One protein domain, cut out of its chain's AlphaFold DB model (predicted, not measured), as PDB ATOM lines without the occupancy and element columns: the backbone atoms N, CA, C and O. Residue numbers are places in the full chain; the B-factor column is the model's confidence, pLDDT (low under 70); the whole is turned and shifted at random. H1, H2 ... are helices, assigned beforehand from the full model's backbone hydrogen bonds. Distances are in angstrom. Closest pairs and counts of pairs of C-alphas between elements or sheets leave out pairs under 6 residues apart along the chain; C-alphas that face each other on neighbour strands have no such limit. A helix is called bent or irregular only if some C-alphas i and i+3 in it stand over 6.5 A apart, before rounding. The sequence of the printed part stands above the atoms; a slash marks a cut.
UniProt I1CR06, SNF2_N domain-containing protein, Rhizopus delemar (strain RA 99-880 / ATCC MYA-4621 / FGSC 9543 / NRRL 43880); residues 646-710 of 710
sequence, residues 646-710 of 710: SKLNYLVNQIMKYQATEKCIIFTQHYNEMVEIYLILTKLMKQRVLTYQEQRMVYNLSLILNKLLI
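What this domain is: This is residues 646 to 710 of the 710 residues of the protein "SNF2_N domain-containing protein" of Rhizopus delemar (strain RA 99-880 / ATCC MYA-4621 / FGSC 9543 / NRRL 43880) (UniProt I1CR06). Three helices follow one another in an open row, with H2 in the middle: H1 packs steeply on it through residues 648 to 652 alone, and H3 is set off beyond it, touching no helix. The tail, residues 702 to 710, stands free. The 65 printed residues, all helix in class, are only just compact, close to loose, with a radius of gyration of the C-alphas of 12.7 A and spans of 33 by 27 by 23 A.

Where its parts are: H1, residues 646 to 658, begins at C-alpha 646 (-47.366, -7.709, 18.593) and is 18.6 A long. H2, residues 671 to 684, is 19.3 A. H3, residues 695 to 705, is 14.7 A and ends at C-alpha 705 (-26.946, -0.362, 33.846); it is irregular, with C-alphas 696 and 699 7.1 A apart.

How they stand to each other: H1 and H2 touch, the closest C-alphas being those of Leu 648 and Ile 677, 6.8 A apart. They run the same way at a steep tilt of 54 degrees. H3 is apart from both. In H1 and H2 every O i to N i+4 pair is within hydrogen-bond range; in H3, 5 of 7.

The domain as a whole: The C-alphas farthest apart, of Thr 661 and Ile 710, are 35.3 A apart. The printed part has no cut. The link from H1 to H2 is long. Residues 691 to 710 have pLDDT under 70.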
ATOM      1  N   SER A 646     -47.283  -7.717  20.062       92.50
ATOM      2  CA  SER A 646     -47.366  -7.709  18.593       92.50
ATOM      3  C   SER A 646     -46.641  -6.513  17.974       92.50
ATOM      4  O   SER A 646     -45.988  -6.637  16.934       92.50
ATOM      5  N   LYS A 647     -46.697  -5.354  18.643       91.25
ATOM      6  CA  LYS A 647     -45.996  -4.132  18.228       91.25
ATOM      7  C   LYS A 647     -44.481  -4.318  18.273       91.25
ATOM      8  O   LYS A 647     -43.802  -3.965  17.309       91.25
ATOM      9  N   LEU A 648     -43.957  -4.914  19.343       90.50
ATOM     10  CA  LEU A 648     -42.527  -5.186  19.483       90.50
ATOM     11  C   LEU A 648     -42.029  -6.175  18.423       90.50
ATOM     12  O   LEU A 648     -41.031  -5.901  17.756       90.50
ATOM     13  N   ASN A 649     -42.774  -7.260  18.193       91.69
ATOM     14  CA  ASN A 649     -42.467  -8.241  17.149       91.69
ATOM     15  C   ASN A 649     -42.390  -7.592  15.766       91.69
ATOM     16  O   ASN A 649     -41.428  -7.797  15.025       91.69
ATOM     17  N   TYR A 650     -43.392  -6.780  15.421       92.38
ATOM     18  CA  TYR A 650     -43.428  -6.086  14.141       92.38
ATOM     19  C   TYR A 650     -42.230  -5.147  13.971       92.38
ATOM     20  O   TYR A 650     -41.544  -5.213  12.948       92.38
ATOM     21  N   LEU A 651     -41.955  -4.303  14.972       90.44
ATOM     22  CA  LEU A 651     -40.863  -3.332  14.924       90.44
ATOM     23  C   LEU A 651     -39.508  -4.019  14.758       90.44
ATOM     24  O   LEU A 651     -38.766  -3.670  13.842       90.44
ATOM     25  N   VAL A 652     -39.207  -5.025  15.584       89.50
ATOM     26  CA  VAL A 652     -37.942  -5.773  15.509       89.50
ATOM     27  C   VAL A 652     -37.791  -6.433  14.138       89.50
ATOM     28  O   VAL A 652     -36.745  -6.289  13.510       89.50
ATOM     29  N   ASN A 653     -38.844  -7.063  13.611       90.88
ATOM     30  CA  ASN A 653     -38.805  -7.689  12.287       90.88
ATOM     31  C   ASN A 653     -38.569  -6.678  11.153       90.88
ATOM     32  O   ASN A 653     -37.793  -6.957  10.239       90.88
ATOM     33  N   GLN A 654     -39.201  -5.497  11.196       91.75
ATOM     34  CA  GLN A 654     -38.942  -4.454  10.195       91.75
ATOM     35  C   GLN A 654     -37.512  -3.916  10.301       91.75
ATOM     36  O   GLN A 654     -36.845  -3.763   9.280       91.75
ATOM     37  N   ILE A 655     -37.018  -3.669  11.515       90.56
ATOM     38  CA  ILE A 655     -35.650  -3.180  11.733       90.56
ATOM     39  C   ILE A 655     -34.648  -4.190  11.180       90.56
ATOM     40  O   ILE A 655     -33.798  -3.826  10.373       90.56
ATOM     41  N   MET A 656     -34.794  -5.470  11.526       88.75
ATOM     42  CA  MET A 656     -33.916  -6.533  11.036       88.75
ATOM     43  C   MET A 656     -33.942  -6.671   9.512       88.75
ATOM     44  O   MET A 656     -32.917  -6.991   8.910       88.75
ATOM     45  N   LYS A 657     -35.088  -6.394   8.879       91.50
ATOM     46  CA  LYS A 657     -35.229  -6.410   7.422       91.50
ATOM     47  C   LYS A 657     -34.473  -5.263   6.744       91.50
ATOM     48  O   LYS A 657     -33.818  -5.502   5.734       91.50
ATOM     49  N   TYR A 658     -34.575  -4.037   7.261       90.25
ATOM     50  CA  TYR A 658     -34.039  -2.846   6.582       90.25
ATOM     51  C   TYR A 658     -32.643  -2.428   7.049       90.25
ATOM     52  O   TYR A 658     -31.928  -1.776   6.295       90.25
ATOM     53  N   GLN A 659     -32.198  -2.840   8.239       88.06
ATOM     54  CA  GLN A 659     -30.921  -2.396   8.818       88.06
ATOM     55  C   GLN A 659     -29.679  -2.695   7.965       88.06
ATOM     56  O   GLN A 659     -28.638  -2.072   8.158       88.06
ATOM     57  N   ALA A 660     -29.755  -3.683   7.067       87.19
ATOM     58  CA  ALA A 660     -28.637  -4.058   6.206       87.19
ATOM     59  C   ALA A 660     -28.392  -3.024   5.097       87.19
ATOM     60  O   ALA A 660     -27.258  -2.859   4.651       87.19
ATOM     61  N   THR A 661     -29.443  -2.328   4.656       90.12
ATOM     62  CA  THR A 661     -29.406  -1.386   3.529       90.12
ATOM     63  C   THR A 661     -29.693   0.052   3.945       90.12
ATOM     64  O   THR A 661     -29.288   0.981   3.251       90.12
ATOM     65  N   GLU A 662     -30.378   0.255   5.068       87.81
ATOM     66  CA  GLU A 662     -30.905   1.547   5.488       87.81
ATOM     67  C   GLU A 662     -30.518   1.889   6.929       87.81
ATOM     68  O   GLU A 662     -30.302   1.027   7.781       87.81
ATOM     69  N   LYS A 663     -30.471   3.193   7.222       84.06
ATOM     70  CA  LYS A 663     -30.371   3.687   8.597       84.06
ATOM     71  C   LYS A 663     -31.772   3.781   9.190       84.06
ATOM     72  O   LYS A 663     -32.569   4.604   8.754       84.06
ATOM     73  N   CYS A 664     -32.050   2.981  10.213       84.00
ATOM     74  CA  CYS A 664     -33.319   3.034  10.933       84.00
ATOM     75  C   CYS A 664     -33.258   4.087  12.048       84.00
ATOM     76  O   CYS A 664     -32.389   4.024  12.918       84.00
ATOM     77  N   ILE A 665     -34.196   5.035  12.044       84.62
ATOM     78  CA  ILE A 665     -34.411   5.974  13.153       84.62
ATOM     79  C   ILE A 665     -35.743   5.615  13.807       84.62
ATOM     80  O   ILE A 665     -36.760   5.512  13.125       84.62
ATOM     81  N   ILE A 666     -35.727   5.412  15.123       82.12
ATOM     82  CA  ILE A 666     -36.894   4.976  15.894       82.12
ATOM     83  C   ILE A 666     -37.287   6.105  16.840       82.12
ATOM     84  O   ILE A 666     -36.492   6.523  17.679       82.12
ATOM     85  N   PHE A 667     -38.528   6.568  16.716       81.38
ATOM     86  CA  PHE A 667     -39.134   7.520  17.637       81.38
ATOM     87  C   PHE A 667     -40.248   6.818  18.405       81.38
ATOM     88  O   PHE A 667     -41.145   6.232  17.799       81.38
ATOM     89  N   THR A 668     -40.203   6.892  19.731       77.62
ATOM     90  CA  THR A 668     -41.277   6.404  20.599       77.62
ATOM     91  C   THR A 668     -41.752   7.550  21.480       77.62
ATOM     92  O   THR A 668     -40.970   8.406  21.893       77.62
ATOM     93  N   GLN A 669     -43.054   7.589  21.758       75.94
ATOM     94  CA  GLN A 669     -43.609   8.531  22.736       75.94
ATOM     95  C   GLN A 669     -43.407   8.034  24.172       75.94
ATOM     96  O   GLN A 669     -43.419   8.823  25.116       75.94
ATOM     97  N   HIS A 670     -43.221   6.722  24.335       77.00
ATOM     98  CA  HIS A 670     -43.128   6.058  25.624       77.00
ATOM     99  C   HIS A 670     -41.745   5.443  25.826       77.00
ATOM    100  O   HIS A 670     -41.149   4.861  24.917       77.00
ATOM    101  N   TYR A 671     -41.220   5.626  27.035       75.50
ATOM    102  CA  TYR A 671     -39.857   5.248  27.390       75.50
ATOM    103  C   TYR A 671     -39.681   3.733  27.526       75.50
ATOM    104  O   TYR A 671     -38.685   3.191  27.058       75.50
ATOM    105  N   ASN A 672     -40.660   3.048  28.116       77.31
ATOM    106  CA  ASN A 672     -40.672   1.590  28.221       77.31
ATOM    107  C   ASN A 672     -40.578   0.921  26.841       77.31
ATOM    108  O   ASN A 672     -39.751   0.034  26.672       77.31
ATOM    109  N   GLU A 673     -41.307   1.411  25.829       82.75
ATOM    110  CA  GLU A 673     -41.191   0.906  24.451       82.75
ATOM    111  C   GLU A 673     -39.744   0.972  23.948       82.75
ATOM    112  O   GLU A 673     -39.229   0.011  23.379       82.75
ATOM    113  N   MET A 674     -39.062   2.098  24.186       84.56
ATOM    114  CA  MET A 674     -37.675   2.285  23.759       84.56
ATOM    115  C   MET A 674     -36.714   1.348  24.496       84.56
ATOM    116  O   MET A 674     -35.795   0.819  23.872       84.56
ATOM    117  N   VAL A 675     -36.919   1.140  25.800       81.44
ATOM    118  CA  VAL A 675     -36.105   0.219  26.608       81.44
ATOM    119  C   VAL A 675     -36.256  -1.212  26.105       81.44
ATOM    120  O   VAL A 675     -35.244  -1.870  25.876       81.44
ATOM    121  N   GLU A 676     -37.478  -1.674  25.853       84.44
ATOM    122  CA  GLU A 676     -37.715  -3.042  25.380       84.44
ATOM    123  C   GLU A 676     -37.157  -3.281  23.974       84.44
ATOM    124  O   GLU A 676     -36.470  -4.275  23.730       84.44
ATOM    125  N   ILE A 677     -37.363  -2.331  23.053       86.88
ATOM    126  CA  ILE A 677     -36.761  -2.388  21.714       86.88
ATOM    127  C   ILE A 677     -35.232  -2.448  21.830       86.88
ATOM    128  O   ILE A 677     -34.589  -3.268  21.174       86.88
ATOM    129  N   TYR A 678     -34.638  -1.603  22.675       85.31
ATOM    130  CA  TYR A 678     -33.194  -1.579  22.889       85.31
ATOM    131  C   TYR A 678     -32.671  -2.906  23.449       85.31
ATOM    132  O   TYR A 678     -31.685  -3.436  22.931       85.31
ATOM    133  N   LEU A 679     -33.324  -3.457  24.475       80.81
ATOM    134  CA  LEU A 679     -32.934  -4.718  25.101       80.81
ATOM    135  C   LEU A 679     -32.970  -5.865  24.092       80.81
ATOM    136  O   LEU A 679     -31.971  -6.570  23.951       80.81
ATOM    137  N   ILE A 680     -34.053  -6.013  23.326       83.75
ATOM    138  CA  ILE A 680     -34.152  -7.082  22.322       83.75
ATOM    139  C   ILE A 680     -33.087  -6.921  21.239       83.75
ATOM    140  O   ILE A 680     -32.364  -7.875  20.937       83.75
ATOM    141  N   LEU A 681     -32.934  -5.720  20.676       85.00
ATOM    142  CA  LEU A 681     -31.970  -5.491  19.599       85.00
ATOM    143  C   LEU A 681     -30.527  -5.735  20.055       85.00
ATOM    144  O   LEU A 681     -29.750  -6.340  19.322       85.00
ATOM    145  N   THR A 682     -30.159  -5.303  21.260       80.06
ATOM    146  CA  THR A 682     -28.775  -5.408  21.745       80.06
ATOM    147  C   THR A 682     -28.456  -6.761  22.377       80.06
ATOM    148  O   THR A 682     -27.419  -7.349  22.061       80.06
ATOM    149  N   LYS A 683     -29.321  -7.287  23.253       76.94
ATOM    150  CA  LYS A 683     -29.052  -8.508  24.029       76.94
ATOM    151  C   LYS A 683     -29.377  -9.783  23.262       76.94
ATOM    152  O   LYS A 683     -28.580 -10.724  23.323       76.94
ATOM    153  N   LEU A 684     -30.496  -9.800  22.535       77.00
ATOM    154  CA  LEU A 684     -30.945 -10.977  21.786       77.00
ATOM    155  C   LEU A 684     -30.411 -10.958  20.350       77.00
ATOM    156  O   LEU A 684     -29.779 -11.921  19.922       77.00
ATOM    157  N   MET A 685     -30.579  -9.842  19.633       79.00
ATOM    158  CA  MET A 685     -30.228  -9.751  18.205       79.00
ATOM    159  C   MET A 685     -28.788  -9.288  17.934       79.00
ATOM    160  O   MET A 685     -28.329  -9.361  16.795       79.00
ATOM    161  N   LYS A 686     -28.055  -8.837  18.963       79.50
ATOM    162  CA  LYS A 686     -26.662  -8.350  18.879       79.50
ATOM    163  C   LYS A 686     -26.448  -7.213  17.870       79.50
ATOM    164  O   LYS A 686     -25.365  -7.072  17.299       79.50
ATOM    165  N   GLN A 687     -27.457  -6.370  17.678       80.44
ATOM    166  CA  GLN A 687     -27.374  -5.223  16.791       80.44
ATOM    167  C   GLN A 687     -26.735  -4.017  17.485       80.44
ATOM    168  O   GLN A 687     -26.989  -3.732  18.656       80.44
ATOM    169  N   ARG A 688     -25.916  -3.263  16.741       79.00
ATOM    170  CA  ARG A 688     -25.375  -1.982  17.214       79.00
ATOM    171  C   ARG A 688     -26.461  -0.912  17.156       79.00
ATOM    172  O   ARG A 688     -26.916  -0.552  16.073       79.00
ATOM    173  N   VAL A 689     -26.834  -0.385  18.318       77.44
ATOM    174  CA  VAL A 689     -27.852   0.661  18.464       77.44
ATOM    175  C   VAL A 689     -27.221   1.893  19.109       77.44
ATOM    176  O   VAL A 689     -26.528   1.780  20.118       77.44
ATOM    177  N   LEU A 690     -27.468   3.071  18.531       71.75
ATOM    178  CA  LEU A 690     -27.137   4.363  19.135       71.75
ATOM    179  C   LEU A 690     -28.406   4.949  19.752       71.75
ATOM    180  O   LEU A 690     -29.379   5.200  19.044       71.75
ATOM    181  N   THR A 691     -28.399   5.170  21.064       65.88
ATOM    182  CA  THR A 691     -29.534   5.744  21.797       65.88
ATOM    183  C   THR A 691     -29.253   7.196  22.163       65.88
ATOM    184  O   THR A 691     -28.235   7.489  22.789       65.88
ATOM    185  N   TYR A 692     -30.173   8.097  21.824       59.19
ATOM    186  CA  TYR A 692     -30.154   9.485  22.281       59.19
ATOM    187  C   TYR A 692     -31.131   9.638  23.455       59.19
ATOM    188  O   TYR A 692     -32.326   9.413  23.279       59.19
ATOM    189  N   GLN A 693     -30.644   9.974  24.655       54.56
ATOM    190  CA  GLN A 693     -31.480  10.118  25.856       54.56
ATOM    191  C   GLN A 693     -31.202  11.436  26.588       54.56
ATOM    192  O   GLN A 693     -30.051  11.815  26.796       54.56
ATOM    193  N   GLU A 694     -32.263  12.132  27.012       44.88
ATOM    194  CA  GLU A 694     -32.155  13.338  27.841       44.88
ATOM    195  C   GLU A 694     -31.619  13.008  29.249       44.88
ATOM    196  O   GLU A 694     -32.067  12.064  29.904       44.88
ATOM    197  N   GLN A 695     -30.713  13.851  29.763       37.91
ATOM    198  CA  GLN A 695     -30.003  13.690  31.047       37.91
ATOM    199  C   GLN A 695     -30.899  13.451  32.285       37.91
ATOM    200  O   GLN A 695     -30.417  12.938  33.294       37.91
ATOM    201  N   ARG A 696     -32.200  13.774  32.246       38.47
ATOM    202  CA  ARG A 696     -33.135  13.473  33.352       38.47
ATOM    203  C   ARG A 696     -33.443  11.979  33.507       38.47
ATOM    204  O   ARG A 696     -33.839  11.569  34.592       38.47
ATOM    205  N   MET A 697     -33.232  11.170  32.468       40.03
ATOM    206  CA  MET A 697     -33.500   9.724  32.483       40.03
ATOM    207  C   MET A 697     -32.338   8.882  33.029       40.03
ATOM    208  O   MET A 697     -32.484   7.672  33.204       40.03
ATOM    209  N   VAL A 698     -31.199   9.512  33.346       41.00
ATOM    210  CA  VAL A 698     -29.993   8.827  33.835       41.00
ATOM    211  C   VAL A 698     -30.271   8.057  35.126       41.00
ATOM    212  O   VAL A 698     -29.696   6.995  35.308       41.00
ATOM    213  N   TYR A 699     -31.182   8.494  36.000       37.31
ATOM    214  CA  TYR A 699     -31.395   7.814  37.286       37.31
ATOM    215  C   TYR A 699     -32.009   6.410  37.168       37.31
ATOM    216  O   TYR A 699     -31.561   5.511  37.870       37.31
ATOM    217  N   ASN A 700     -32.956   6.179  36.252       37.34
ATOM    218  CA  ASN A 700     -33.603   4.864  36.129       37.34
ATOM    219  C   ASN A 700     -32.787   3.891  35.271       37.34
ATOM    220  O   ASN A 700     -32.670   2.720  35.622       37.34
ATOM    221  N   LEU A 701     -32.141   4.376  34.203       38.19
ATOM    222  CA  LEU A 701     -31.268   3.538  33.378       38.19
ATOM    223  C   LEU A 701     -29.899   3.303  34.013       38.19
ATOM    224  O   LEU A 701     -29.368   2.219  33.840       38.19
ATOM    225  N   SER A 702     -29.335   4.239  34.789       36.12
ATOM    226  CA  SER A 702     -28.104   3.969  35.553       36.12
ATOM    227  C   SER A 702     -28.341   2.996  36.703       36.12
ATOM    228  O   SER A 702     -27.444   2.225  37.001       36.12
ATOM    229  N   LEU A 703     -29.535   2.941  37.305       37.66
ATOM    230  CA  LEU A 703     -29.854   1.894  38.284       37.66
ATOM    231  C   LEU A 703     -29.883   0.494  37.650       37.66
ATOM    232  O   LEU A 703     -29.494  -0.477  38.297       37.66
ATOM    233  N   ILE A 704     -30.312   0.400  36.388       38.81
ATOM    234  CA  ILE A 704     -30.360  -0.854  35.623       38.81
ATOM    235  C   ILE A 704     -28.976  -1.183  35.031       38.81
ATOM    236  O   ILE A 704     -28.494  -2.303  35.174       38.81
ATOM    237  N   LEU A 705     -28.275  -0.206  34.449       37.09
ATOM    238  CA  LEU A 705     -26.946  -0.362  33.846       37.09
ATOM    239  C   LEU A 705     -25.830  -0.539  34.887       37.09
ATOM    240  O   LEU A 705     -24.936  -1.346  34.658       37.09
ATOM    241  N   ASN A 706     -25.883   0.122  36.051       33.56
ATOM    242  CA  ASN A 706     -24.891  -0.084  37.120       33.56
ATOM    243  C   ASN A 706     -25.049  -1.441  37.817       33.56
ATOM    244  O   ASN A 706     -24.097  -1.914  38.429       33.56
ATOM    245  N   LYS A 707     -26.210  -2.100  37.698       33.72
ATOM    246  CA  LYS A 707     -26.372  -3.508  38.096       33.72
ATOM    247  C   LYS A 707     -25.888  -4.502  37.029       33.72
ATOM    248  O   LYS A 707     -25.794  -5.685  37.327       33.72
ATOM    249  N   LEU A 708     -25.577  -4.040  35.815       34.34
ATOM    250  CA  LEU A 708     -25.209  -4.874  34.659       34.34
ATOM    251  C   LEU A 708     -23.760  -4.674  34.172       34.34
ATOM    252  O   LEU A 708     -23.339  -5.370  33.250       34.34
ATOM    253  N   LEU A 709     -22.997  -3.752  34.772       25.41
ATOM    254  CA  LEU A 709     -21.574  -3.499  34.484       25.41
ATOM    255  C   LEU A 709     -20.625  -3.962  35.610       25.41
ATOM    256  O   LEU A 709     -19.501  -3.471  35.704       25.41
ATOM    257  N   ILE A 710     -21.056  -4.929  36.429       27.16
ATOM    258  CA  ILE A 710     -20.183  -5.696  37.335       27.16
ATOM    259  C   ILE A 710     -20.221  -7.181  36.952       27.16
ATOM    260  O   ILE A 710     -21.321  -7.728  36.671       27.16
TER     261      ILE A 710